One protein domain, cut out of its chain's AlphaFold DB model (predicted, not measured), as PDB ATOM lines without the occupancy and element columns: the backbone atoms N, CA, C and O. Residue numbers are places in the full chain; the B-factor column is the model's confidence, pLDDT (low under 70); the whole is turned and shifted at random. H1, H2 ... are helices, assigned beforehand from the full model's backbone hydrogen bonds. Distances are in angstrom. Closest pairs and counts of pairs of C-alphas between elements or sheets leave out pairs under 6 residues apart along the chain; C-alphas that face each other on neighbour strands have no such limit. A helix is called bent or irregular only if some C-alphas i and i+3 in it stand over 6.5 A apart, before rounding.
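What this domain is: This is residues 15 to 100 of the 104 residues of an uncharacterized protein of Mesorhizobium sp. L-8-3 (UniProt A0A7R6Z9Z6). Two lobes lie end to end: a loosely packed helical hairpin of H1 and H2, and a lobe in which H3 packs steeply across H4 while H5 lies near H4. A short link from H2 to H3 joins the lobes, the start of H1 comes close to H4, and residues 41 to 49, of which 41 to 46 belong to H2, stick out. The printed part has 86 residues with five named helices, H1 to H5 in chain order, and no named strand; its class is all helix. It is only just compact, close to loose, with a radius of gyration of the C-alphas of 14.3 A and spans of 39 by 28 by 19 A.

How they stand to each other: The longest helix, H2, residues 33 to 46, forms a helical hairpin with H1, residues 15 to 27. They only just touch, with 3 pairs of C-alphas within 8 A, the closest being those of Met 21 and Leu 36, 6.4 A apart. They run opposite ways at a tilt of 35.3 degrees, only just steep. H1 is close to but not clearly touching H4, residues 70 to 78; their closest C-alphas, of Ile 16 and Val 72, are 7.2 A apart. H4 touches H3, residues 55 to 61, with 16 pairs of C-alphas within 8 A; the closest, of His 58 and Ala 74, are 5.0 A apart, and the helices run opposite ways at a steep tilt of 64 degrees. H4 is close to but not clearly touching H5, residues 94 to 100; their closest C-alphas, of Ile 77 and His 100, are 7.8 A apart, and they run the same way at a shallow tilt of 32 degrees. Among the pairs that stay apart are H2 and H3, H2 and H4, and H3 and H5. In H1, H2 and H4 every O i to N i+4 pair is within hydrogen-bond range; in H3 it is 0 of 3, beside 3 of 4 O i to N i+3 pairs, and in H5 1 of 3, beside 2 of 4.

Where its parts are: H2, Leu 33 to Ala 46, is 20.1 A from first to last C-alpha, and H1, Glu 15 to Asn 27, is 18.2 A, beginning at C-alpha 15 (-4.656, 29.834, -12.234). H4, Arg 70 to Glu 78, measures 12.4 A, and H3, Phe 55 to Ser 61, 11.1 A. H3 is irregular: C-alphas 57 and 60 are 7.1 A apart. H5, Val 94 to His 100, measures 10.3 A and ends at C-alpha 100 (-9.925, 26.132, -32.175).

The domain as a whole: The C-alphas farthest apart, of Ala 30 and Lys 99, are 40.3 A apart. The printed part has no cut. The link H4 to H5, residues 79 to 93, is long; H1 to H2 is tight. The mean pLDDT of the printed part is 88.8, and residues 95 to 96 and 99 to 100 are under 70.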
ATOM      1  N   GLU A  15      -6.034  30.112 -11.802       95.50
ATOM      2  CA  GLU A  15      -4.656  29.834 -12.234       95.50
ATOM      3  C   GLU A  15      -4.055  30.996 -13.033       95.50
ATOM      4  O   GLU A  15      -2.920  31.394 -12.773       95.50
ATOM      5  N   ILE A  16      -4.838  31.607 -13.931       94.44
ATOM      6  CA  ILE A  16      -4.414  32.810 -14.662       94.44
ATOM      7  C   ILE A  16      -4.162  33.956 -13.678       94.44
ATOM      8  O   ILE A  16      -3.167  34.671 -13.818       94.44
ATOM      9  N   HIS A  17      -5.032  34.131 -12.673       95.88
ATOM     10  CA  HIS A  17      -4.823  35.133 -11.629       95.88
ATOM     11  C   HIS A  17      -3.510  34.924 -10.878       95.88
ATOM     12  O   HIS A  17      -2.722  35.860 -10.724       95.88
ATOM     13  N   ASP A  18      -3.267  33.701 -10.428       94.56
ATOM     14  CA  ASP A  18      -2.080  33.357  -9.657       94.56
ATOM     15  C   ASP A  18      -0.804  33.511 -10.493       94.56
ATOM     16  O   ASP A  18       0.219  33.985  -9.989       94.56
ATOM     17  N   GLU A  19      -0.864  33.186 -11.784       93.50
ATOM     18  CA  GLU A  19       0.261  33.324 -12.695       93.50
ATOM     19  C   GLU A  19       0.682  34.780 -12.906       93.50
ATOM     20  O   GLU A  19       1.857  35.103 -12.696       93.50
ATOM     21  N   TRP A  20      -0.234  35.678 -13.288       92.44
ATOM     22  CA  TRP A  20       0.166  37.064 -13.540       92.44
ATOM     23  C   TRP A  20       0.621  37.754 -12.251       92.44
ATOM     24  O   TRP A  20       1.578  38.529 -12.290       92.44
ATOM     25  N   MET A  21       0.008  37.438 -11.102       94.81
ATOM     26  CA  MET A  21       0.440  37.974  -9.808       94.81
ATOM     27  C   MET A  21       1.860  37.511  -9.467       94.81
ATOM     28  O   MET A  21       2.716  38.336  -9.143       94.81
ATOM     29  N   ARG A  22       2.144  36.209  -9.592       93.31
ATOM     30  CA  ARG A  22       3.476  35.631  -9.352       93.31
ATOM     31  C   ARG A  22       4.529  36.228 -10.285       93.31
ATOM     32  O   ARG A  22       5.593  36.635  -9.820       93.31
ATOM     33  N   ASN A  23       4.228  36.315 -11.580       91.81
ATOM     34  CA  ASN A  23       5.143  36.865 -12.579       91.81
ATOM     35  C   ASN A  23       5.407  38.359 -12.336       91.81
ATOM     36  O   ASN A  23       6.540  38.820 -12.478       91.81
ATOM     37  N   LEU A  24       4.394  39.126 -11.924       92.94
ATOM     38  CA  LEU A  24       4.552  40.548 -11.629       92.94
ATOM     39  C   LEU A  24       5.395  40.791 -10.369       92.94
ATOM     40  O   LEU A  24       6.251  41.669 -10.393       92.94
ATOM     41  N   ILE A  25       5.223  39.992  -9.311       93.56
ATOM     42  CA  ILE A  25       6.073  40.060  -8.107       93.56
ATOM     43  C   ILE A  25       7.528  39.736  -8.453       93.56
ATOM     44  O   ILE A  25       8.436  40.434  -8.006       93.56
ATOM     45  N   ALA A  26       7.756  38.701  -9.265       92.38
ATOM     46  CA  ALA A  26       9.102  38.303  -9.669       92.38
ATOM     47  C   ALA A  26       9.818  39.398 -10.481       92.38
ATOM     48  O   ALA A  26      11.010  39.627 -10.290       92.38
ATOM     49  N   ASN A  27       9.086  40.096 -11.357       92.31
ATOM     50  CA  ASN A  27       9.643  41.136 -12.226       92.31
ATOM     51  C   ASN A  27       9.697  42.522 -11.569       92.31
ATOM     52  O   ASN A  27      10.530  43.347 -11.944       92.31
ATOM     53  N   VAL A  28       8.822  42.798 -10.597       93.00
ATOM     54  CA  VAL A  28       8.758  44.077  -9.879       93.00
ATOM     55  C   VAL A  28       8.610  43.827  -8.369       93.00
ATOM     56  O   VAL A  28       7.537  44.051  -7.803       93.00
ATOM     57  N   PRO A  29       9.693  43.424  -7.673       87.69
ATOM     58  CA  PRO A  29       9.637  43.032  -6.257       87.69
ATOM     59  C   PRO A  29       9.171  44.135  -5.295       87.69
ATOM     60  O   PRO A  29       8.806  43.858  -4.159       87.69
ATOM     61  N   ALA A  30       9.189  45.396  -5.738       93.69
ATOM     62  CA  ALA A  30       8.708  46.539  -4.968       93.69
ATOM     63  C   ALA A  30       7.172  46.621  -4.880       93.69
ATOM     64  O   ALA A  30       6.659  47.446  -4.123       93.69
ATOM     65  N   ILE A  31       6.433  45.826  -5.663       91.94
ATOM     66  CA  ILE A  31       4.972  45.804  -5.603       91.94
ATOM     67  C   ILE A  31       4.519  44.951  -4.410       91.94
ATOM     68  O   ILE A  31       4.817  43.756  -4.366       91.94
ATOM     69  N   PRO A  32       3.753  45.524  -3.466       92.94
ATOM     70  CA  PRO A  32       3.198  44.767  -2.353       92.94
ATOM     71  C   PRO A  32       2.143  43.749  -2.816       92.94
ATOM     72  O   PRO A  32       1.308  44.052  -3.674       92.94
ATOM     73  N   LEU A  33       2.149  42.548  -2.227       91.50
ATOM     74  CA  LEU A  33       1.197  41.478  -2.559       91.50
ATOM     75  C   LEU A  33      -0.264  41.902  -2.318       91.50
ATOM     76  O   LEU A  33      -1.141  41.569  -3.113       91.50
ATOM     77  N   ASP A  34      -0.527  42.676  -1.266       94.94
ATOM     78  CA  ASP A  34      -1.855  43.200  -0.922       94.94
ATOM     79  C   ASP A  34      -2.427  44.103  -2.022       94.94
ATOM     80  O   ASP A  34      -3.631  44.072  -2.295       94.94
ATOM     81  N   ARG A  35      -1.568  44.856  -2.726       95.31
ATOM     82  CA  ARG A  35      -1.988  45.647  -3.886       95.31
ATOM     83  C   ARG A  35      -2.481  44.737  -5.010       95.31
ATOM     84  O   ARG A  35      -3.507  45.035  -5.613       95.31
ATOM     85  N   LEU A  36      -1.788  43.632  -5.280       95.69
ATOM     86  CA  LEU A  36      -2.183  42.686  -6.329       95.69
ATOM     87  C   LEU A  36      -3.484  41.961  -5.983       95.69
ATOM     88  O   LEU A  36      -4.373  41.862  -6.826       95.69
ATOM     89  N   GLN A  37      -3.628  41.542  -4.726       95.94
ATOM     90  CA  GLN A  37      -4.864  40.951  -4.211       95.94
ATOM     91  C   GLN A  37      -6.041  41.929  -4.301       95.94
ATOM     92  O   GLN A  37      -7.141  41.545  -4.697       95.94
ATOM     93  N   THR A  38      -5.806  43.208  -3.996       96.88
ATOM     94  CA  THR A  38      -6.814  44.263  -4.155       96.88
ATOM     95  C   THR A  38      -7.226  44.412  -5.619       96.88
ATOM     96  O   THR A  38      -8.419  44.438  -5.909       96.88
ATOM     97  N   THR A  39      -6.269  44.444  -6.553       96.31
ATOM     98  CA  THR A  39      -6.560  44.496  -7.995       96.31
ATOM     99  C   THR A  39      -7.378  43.290  -8.453       96.31
ATOM    100  O   THR A  39      -8.402  43.479  -9.105       96.31
ATOM    101  N   ARG A  40      -6.985  42.065  -8.071       96.44
ATOM    102  CA  ARG A  40      -7.748  40.841  -8.369       96.44
ATOM    103  C   ARG A  40      -9.193  40.960  -7.887       96.44
ATOM    104  O   ARG A  40     -10.114  40.788  -8.679       96.44
ATOM    105  N   ARG A  41      -9.396  41.352  -6.628       96.75
ATOM    106  CA  ARG A  41     -10.738  41.531  -6.057       96.75
ATOM    107  C   ARG A  41     -11.561  42.571  -6.819       96.75
ATOM    108  O   ARG A  41     -12.760  42.386  -7.007       96.75
ATOM    109  N   LEU A  42     -10.948  43.673  -7.248       96.94
ATOM    110  CA  LEU A  42     -11.638  44.692  -8.044       96.94
ATOM    111  C   LEU A  42     -12.045  44.162  -9.427       96.94
ATOM    112  O   LEU A  42     -13.135  44.490  -9.887       96.94
ATOM    113  N   MET A  43     -11.221  43.324 -10.063       94.81
ATOM    114  CA  MET A  43     -11.574  42.655 -11.323       94.81
ATOM    115  C   MET A  43     -12.762  41.700 -11.141       94.81
ATOM    116  O   MET A  43     -13.714  41.764 -11.915       94.81
ATOM    117  N   GLU A  44     -12.740  40.874 -10.092       94.75
ATOM    118  CA  GLU A  44     -13.827  39.944  -9.746       94.75
ATOM    119  C   GLU A  44     -15.143  40.683  -9.453       94.75
ATOM    120  O   GLU A  44     -16.206  40.270  -9.908       94.75
ATOM    121  N   LEU A  45     -15.085  41.818  -8.746       94.94
ATOM    122  CA  LEU A  45     -16.260  42.660  -8.497       94.94
ATOM    123  C   LEU A  45     -16.795  43.324  -9.772       94.94
ATOM    124  O   LEU A  45     -18.004  43.512  -9.901       94.94
ATOM    125  N   ALA A  46     -15.911  43.702 -10.697       93.31
ATOM    126  CA  ALA A  46     -16.296  44.355 -11.944       93.31
ATOM    127  C   ALA A  46     -16.933  43.382 -12.949       93.31
ATOM    128  O   ALA A  46     -17.820  43.787 -13.706       93.31
ATOM    129  N   LEU A  47     -16.495  42.117 -12.959       93.00
ATOM    130  CA  LEU A  47     -17.003  41.068 -13.845       93.00
ATOM    131  C   LEU A  47     -17.209  39.747 -13.074       93.00
ATOM    132  O   LEU A  47     -16.424  38.811 -13.230       93.00
ATOM    133  N   PRO A  48     -18.288  39.629 -12.280       91.81
ATOM    134  CA  PRO A  48     -18.539  38.440 -11.456       91.81
ATOM    135  C   PRO A  48     -18.660  37.137 -12.258       91.81
ATOM    136  O   PRO A  48     -18.327  36.063 -11.771       91.81
ATOM    137  N   GLU A  49     -19.103  37.241 -13.512       91.88
ATOM    138  CA  GLU A  49     -19.312  36.104 -14.415       91.88
ATOM    139  C   GLU A  49     -18.044  35.696 -15.182       91.88
ATOM    140  O   GLU A  49     -18.076  34.749 -15.964       91.88
ATOM    141  N   ALA A  50     -16.929  36.414 -15.023       94.81
ATOM    142  CA  ALA A  50     -15.723  36.162 -15.808       94.81
ATOM    143  C   ALA A  50     -14.942  34.921 -15.355       94.81
ATOM    144  O   ALA A  50     -14.136  34.402 -16.129       94.81
ATOM    145  N   LEU A  51     -15.183  34.432 -14.132       96.31
ATOM    146  CA  LEU A  51     -14.494  33.264 -13.596       96.31
ATOM    147  C   LEU A  51     -14.947  31.983 -14.308       96.31
ATOM    148  O   LEU A  51     -16.126  31.631 -14.328       96.31
ATOM    149  N   VAL A  52     -13.979  31.262 -14.860       96.25
ATOM    150  CA  VAL A  52     -14.172  30.001 -15.575       96.25
ATOM    151  C   VAL A  52     -13.716  28.850 -14.686       96.25
ATOM    152  O   VAL A  52     -12.546  28.752 -14.320       96.25
ATOM    153  N   GLY A  53     -14.643  27.952 -14.357       95.38
ATOM    154  CA  GLY A  53     -14.363  26.686 -13.676       95.38
ATOM    155  C   GLY A  53     -14.448  25.492 -14.629       95.38
ATOM    156  O   GLY A  53     -14.884  25.628 -15.764       95.38
ATOM    157  N   GLY A  54     -14.050  24.301 -14.175       94.38
ATOM    158  CA  GLY A  54     -14.268  23.045 -14.913       94.38
ATOM    159  C   GLY A  54     -13.406  22.835 -16.165       94.38
ATOM    160  O   GLY A  54     -13.548  21.812 -16.835       94.38
ATOM    161  N   PHE A  55     -12.486  23.752 -16.466       95.50
ATOM    162  CA  PHE A  55     -11.658  23.715 -17.671       95.50
ATOM    163  C   PHE A  55     -10.607  22.594 -17.677       95.50
ATOM    164  O   PHE A  55     -10.181  22.175 -18.754       95.50
ATOM    165  N   HIS A  56     -10.208  22.058 -16.513       95.00
ATOM    166  CA  HIS A  56      -9.156  21.032 -16.405       95.00
ATOM    167  C   HIS A  56      -9.391  19.806 -17.292       95.00
ATOM    168  O   HIS A  56      -8.435  19.225 -17.798       95.00
ATOM    169  N   ARG A  57     -10.655  19.458 -17.561       95.00
ATOM    170  CA  ARG A  57     -11.040  18.354 -18.459       95.00
ATOM    171  C   ARG A  57     -10.517  18.495 -19.891       95.00
ATOM    172  O   ARG A  57     -10.412  17.499 -20.599       95.00
ATOM    173  N   HIS A  58     -10.201  19.717 -20.322       93.12
ATOM    174  CA  HIS A  58      -9.685  19.995 -21.661       93.12
ATOM    175  C   HIS A  58      -8.158  19.975 -21.722       93.12
ATOM    176  O   HIS A  58      -7.622  19.859 -22.822       93.12
ATOM    177  N   ILE A  59      -7.447  20.045 -20.590       93.06
ATOM    178  CA  ILE A  59      -5.978  20.191 -20.552       93.06
ATOM    179  C   ILE A  59      -5.274  19.091 -21.354       93.06
ATOM    180  O   ILE A  59      -4.396  19.392 -22.162       93.06
ATOM    181  N   ASP A  60      -5.692  17.835 -21.196       91.25
ATOM    182  CA  ASP A  60      -5.051  16.690 -21.859       91.25
ATOM    183  C   ASP A  60      -5.240  16.690 -23.385       91.25
ATOM    184  O   ASP A  60      -4.433  16.126 -24.129       91.25
ATOM    185  N   SER A  61      -6.294  17.350 -23.867       89.44
ATOM    186  CA  SER A  61      -6.564  17.512 -25.299       89.44
ATOM    187  C   SER A  61      -5.734  18.630 -25.941       89.44
ATOM    188  O   SER A  61      -5.530  18.631 -27.160       89.44
ATOM    189  N   VAL A  62      -5.219  19.561 -25.133       89.00
ATOM    190  CA  VAL A  62      -4.447  20.712 -25.598       89.00
ATOM    191  C   VAL A  62      -2.989  20.310 -25.798       89.00
ATOM    192  O   VAL A  62      -2.308  19.831 -24.893       89.00
ATOM    193  N   LYS A  63      -2.469  20.567 -27.001       88.12
ATOM    194  CA  LYS A  63      -1.060  20.342 -27.340       88.12
ATOM    195  C   LYS A  63      -0.362  21.675 -27.577       88.12
ATOM    196  O   LYS A  63      -0.473  22.241 -28.664       88.12
ATOM    197  N   LEU A  64       0.375  22.129 -26.568       87.44
ATOM    198  CA  LEU A  64       1.268  23.286 -26.640       87.44
ATOM    199  C   LEU A  64       2.727  22.890 -26.367       87.44
ATOM    200  O   LEU A  64       2.949  21.855 -25.722       87.44
ATOM    201  N   PRO A  65       3.702  23.685 -26.859       86.62
ATOM    202  CA  PRO A  65       5.119  23.498 -26.551       86.62
ATOM    203  C   PRO A  65       5.396  23.522 -25.047       86.62
ATOM    204  O   PRO A  65       6.121  22.655 -24.562       86.62
ATOM    205  N   ASP A  66       4.775  24.457 -24.322       85.56
ATOM    206  CA  ASP A  66       4.816  24.512 -22.863       85.56
ATOM    207  C   ASP A  66       3.574  23.817 -22.265       85.56
ATOM    208  O   ASP A  66       2.434  24.207 -22.548       85.56
ATOM    209  N   PRO A  67       3.745  22.752 -21.458       87.50
ATOM    210  CA  PRO A  67       2.651  22.141 -20.715       87.50
ATOM    211  C   PRO A  67       1.951  23.085 -19.736       87.50
ATOM    212  O   PRO A  67       0.754  22.907 -19.506       87.50
ATOM    213  N   HIS A  68       2.664  24.066 -19.181       86.69
ATOM    214  CA  HIS A  68       2.107  25.009 -18.221       86.69
ATOM    215  C   HIS A  68       1.096  25.948 -18.872       86.69
ATOM    216  O   HIS A  68       0.089  26.236 -18.246       86.69
ATOM    217  N   ASP A  69       1.248  26.301 -20.148       90.00
ATOM    218  CA  ASP A  69       0.325  27.203 -20.855       90.00
ATOM    219  C   ASP A  69      -0.976  26.539 -21.328       90.00
ATOM    220  O   ASP A  69      -1.917  27.204 -21.775       90.00
ATOM    221  N   ARG A  70      -1.081  25.208 -21.224       92.94
ATOM    222  CA  ARG A  70      -2.269  24.464 -21.682       92.94
ATOM    223  C   ARG A  70      -3.541  24.884 -20.956       92.94
ATOM    224  O   ARG A  70      -4.616  24.826 -21.552       92.94
ATOM    225  N   HIS A  71      -3.418  25.316 -19.702       94.31
ATOM    226  CA  HIS A  71      -4.551  25.760 -18.897       94.31
ATOM    227  C   HIS A  71      -5.243  26.995 -19.499       94.31
ATOM    228  O   HIS A  71      -6.469  27.073 -19.467       94.31
ATOM    229  N   VAL A  72      -4.497  27.902 -20.144       92.81
ATOM    230  CA  VAL A  72      -5.047  29.097 -20.807       92.81
ATOM    231  C   VAL A  72      -5.947  28.706 -21.982       92.81
ATOM    232  O   VAL A  72      -7.064  29.203 -22.112       92.81
ATOM    233  N   ILE A  73      -5.497  27.765 -22.820       92.00
ATOM    234  CA  ILE A  73      -6.307  27.236 -23.932       92.00
ATOM    235  C   ILE A  73      -7.510  26.467 -23.392       92.00
ATOM    236  O   ILE A  73      -8.619  26.650 -23.878       92.00
ATOM    237  N   ALA A  74      -7.311  25.622 -22.380       93.81
ATOM    238  CA  ALA A  74      -8.389  24.857 -21.768       93.81
ATOM    239  C   ALA A  74      -9.490  25.778 -21.210       93.81
ATOM    240  O   ALA A  74     -10.675  25.528 -21.439       93.81
ATOM    241  N   ALA A  75      -9.103  26.872 -20.550       94.38
ATOM    242  CA  ALA A  75     -10.014  27.905 -20.072       94.38
ATOM    243  C   ALA A  75     -10.765  28.586 -21.219       94.38
ATOM    244  O   ALA A  75     -11.981  28.754 -21.150       94.38
ATOM    245  N   ALA A  76     -10.065  28.936 -22.297       92.44
ATOM    246  CA  ALA A  76     -10.676  29.546 -23.468       92.44
ATOM    247  C   ALA A  76     -11.660  28.597 -24.185       92.44
ATOM    248  O   ALA A  76     -12.698  29.061 -24.660       92.44
ATOM    249  N   ILE A  77     -11.398  27.279 -24.210       91.81
ATOM    250  CA  ILE A  77     -12.336  26.264 -24.729       91.81
ATOM    251  C   ILE A  77     -13.593  26.240 -23.859       91.81
ATOM    252  O   ILE A  77     -14.699  26.371 -24.375       91.81
ATOM    253  N   GLU A  78     -13.427  26.102 -22.541       94.69
ATOM    254  CA  GLU A  78     -14.544  26.029 -21.592       94.69
ATOM    255  C   GLU A  78     -15.421  27.286 -21.637       94.69
ATOM    256  O   GLU A  78     -16.647  27.206 -21.605       94.69
ATOM    257  N   ALA A  79     -14.792  28.451 -21.780       92.38
ATOM    258  CA  ALA A  79     -15.472  29.734 -21.840       92.38
ATOM    259  C   ALA A  79     -16.072  30.065 -23.216       92.38
ATOM    260  O   ALA A  79     -16.703  31.111 -23.360       92.38
ATOM    261  N   ASN A  80     -15.866  29.215 -24.231       89.81
ATOM    262  CA  ASN A  80     -16.164  29.518 -25.635       89.81
ATOM    263  C   ASN A  80     -15.589  30.879 -26.077       89.81
ATOM    264  O   ASN A  80     -16.217  31.625 -26.833       89.81
ATOM    265  N   ALA A  81     -14.398  31.219 -25.580       88.44
ATOM    266  CA  ALA A  81     -13.723  32.453 -25.945       88.44
ATOM    267  C   ALA A  81     -13.428  32.451 -27.448       88.44
ATOM    268  O   ALA A  81     -13.227  31.401 -28.053       88.44
ATOM    269  N   SER A  82     -13.410  33.626 -28.073       83.56
ATOM    270  CA  SER A  82     -13.101  33.757 -29.507       83.56
ATOM    271  C   SER A  82     -11.672  34.248 -29.758       83.56
ATOM    272  O   SER A  82     -11.159  34.114 -30.866       83.56
ATOM    273  N   HIS A  83     -11.035  34.824 -28.733       83.62
ATOM    274  CA  HIS A  83      -9.717  35.446 -28.808       83.62
ATOM    275  C   HIS A  83      -8.951  35.205 -27.508       83.62
ATOM    276  O   HIS A  83      -9.543  35.225 -26.427       83.62
ATOM    277  N   ILE A  84      -7.633  35.040 -27.619       85.75
ATOM    278  CA  ILE A  84      -6.707  35.016 -26.483       85.75
ATOM    279  C   ILE A  84      -5.709  36.153 -26.702       85.75
ATOM    280  O   ILE A  84      -4.842  36.022 -27.567       85.75
ATOM    281  N   PRO A  85      -5.816  37.274 -25.968       80.06
ATOM    282  CA  PRO A  85      -4.846  38.350 -26.093       80.06
ATOM    283  C   PRO A  85      -3.499  37.878 -25.536       80.06
ATOM    284  O   PRO A  85      -3.369  37.609 -24.344       80.06
ATOM    285  N   THR A  86      -2.492  37.767 -26.400       80.31
ATOM    286  CA  THR A  86      -1.141  37.365 -26.001       80.31
ATOM    287  C   THR A  86      -0.084  38.101 -26.812       80.31
ATOM    288  O   THR A  86      -0.200  38.261 -28.023       80.31
ATOM    289  N   TRP A  87       0.987  38.526 -26.144       72.12
ATOM    290  CA  TRP A  87       2.204  39.008 -26.806       72.12
ATOM    291  C   TRP A  87       3.237  37.892 -27.008       72.12
ATOM    292  O   TRP A  87       4.282  38.116 -27.618       72.12
ATOM    293  N   ASN A  88       2.958  36.681 -26.513       75.81
ATOM    294  CA  ASN A  88       3.890  35.561 -26.496       75.81
ATOM    295  C   ASN A  88       3.478  34.463 -27.489       75.81
ATOM    296  O   ASN A  88       2.974  33.400 -27.129       75.81
ATOM    297  N   LEU A  89       3.725  34.726 -28.772       73.62
ATOM    298  CA  LEU A  89       3.395  33.801 -29.864       73.62
ATOM    299  C   LEU A  89       4.267  32.538 -29.894       73.62
ATOM    300  O   LEU A  89       3.949  31.597 -30.619       73.62
ATOM    301  N   ARG A  90       5.381  32.514 -29.152       72.25
ATOM    302  CA  ARG A  90       6.231  31.322 -29.048       72.25
ATOM    303  C   ARG A  90       5.500  30.210 -28.306       72.25
ATOM    304  O   ARG A  90       5.530  29.061 -28.743       72.25
ATOM    305  N   ASP A  91       4.828  30.591 -27.230       74.94
ATOM    306  CA  ASP A  91       4.179  29.658 -26.320       74.94
ATOM    307  C   ASP A  91       2.720  29.396 -26.766       74.94
ATOM    308  O   ASP A  91       2.177  28.305 -26.578       74.94
ATOM    309  N   PHE A  92       2.158  30.323 -27.559       73.81
ATOM    310  CA  PHE A  92       0.877  30.198 -28.266       73.81
ATOM    311  C   PHE A  92       1.032  30.279 -29.797       73.81
ATOM    312  O   PHE A  92       0.559  31.231 -30.428       73.81
ATOM    313  N   PRO A  93       1.679  29.292 -30.445       74.31
ATOM    314  CA  PRO A  93       1.888  29.340 -31.883       74.31
ATOM    315  C   PRO A  93       0.549  29.338 -32.627       74.31
ATOM    316  O   PRO A  93      -0.335  28.526 -32.352       74.31
ATOM    317  N   VAL A  94       0.429  30.202 -33.641       70.00
ATOM    318  CA  VAL A  94      -0.805  30.417 -34.426       70.00
ATOM    319  C   VAL A  94      -1.409  29.104 -34.943       70.00
ATOM    320  O   VAL A  94      -2.624  28.936 -34.970       70.00
ATOM    321  N   ASN A  95      -0.572  28.132 -35.308       69.00
ATOM    322  CA  ASN A  95      -1.021  26.824 -35.794       69.00
ATOM    323  C   ASN A  95      -1.673  25.944 -34.711       69.00
ATOM    324  O   ASN A  95      -2.468  25.065 -35.047       69.00
ATOM    325  N   ALA A  96      -1.338  26.151 -33.436       66.00
ATOM    326  CA  ALA A  96      -1.962  25.454 -32.315       66.00
ATOM    327  C   ALA A  96      -3.332  26.061 -31.978       66.00
ATOM    328  O   ALA A  96      -4.288  25.317 -31.784       66.00
ATOM    329  N   ILE A  97      -3.454  27.392 -32.011       70.75
ATOM    330  CA  ILE A  97      -4.699  28.103 -31.668       70.75
ATOM    331  C   ILE A  97      -5.712  28.171 -32.825       70.75
ATOM    332  O   ILE A  97      -6.918  28.108 -32.588       70.75
ATOM    333  N   LYS A  98      -5.262  28.170 -34.092       70.38
ATOM    334  CA  LYS A  98      -6.155  28.152 -35.271       70.38
ATOM    335  C   LYS A  98      -7.066  26.928 -35.328       70.38
ATOM    336  O   LYS A  98      -8.156  27.016 -35.882       70.38
ATOM    337  N   LYS A  99      -6.648  25.794 -34.751       66.31
ATOM    338  CA  LYS A  99      -7.469  24.571 -34.684       66.31
ATOM    339  C   LYS A  99      -8.750  24.756 -33.868       66.31
ATOM    340  O   LYS A  99      -9.692  23.999 -34.064       66.31
ATOM    341  N   HIS A 100      -8.781  25.769 -33.007       62.50
ATOM    342  CA  HIS A 100      -9.925  26.132 -32.175       62.50
ATOM    343  C   HIS A 100     -10.701  27.342 -32.729       62.50
ATOM    344  O   HIS A 100     -11.658  27.788 -32.110       62.50
TER     345      HIS A 100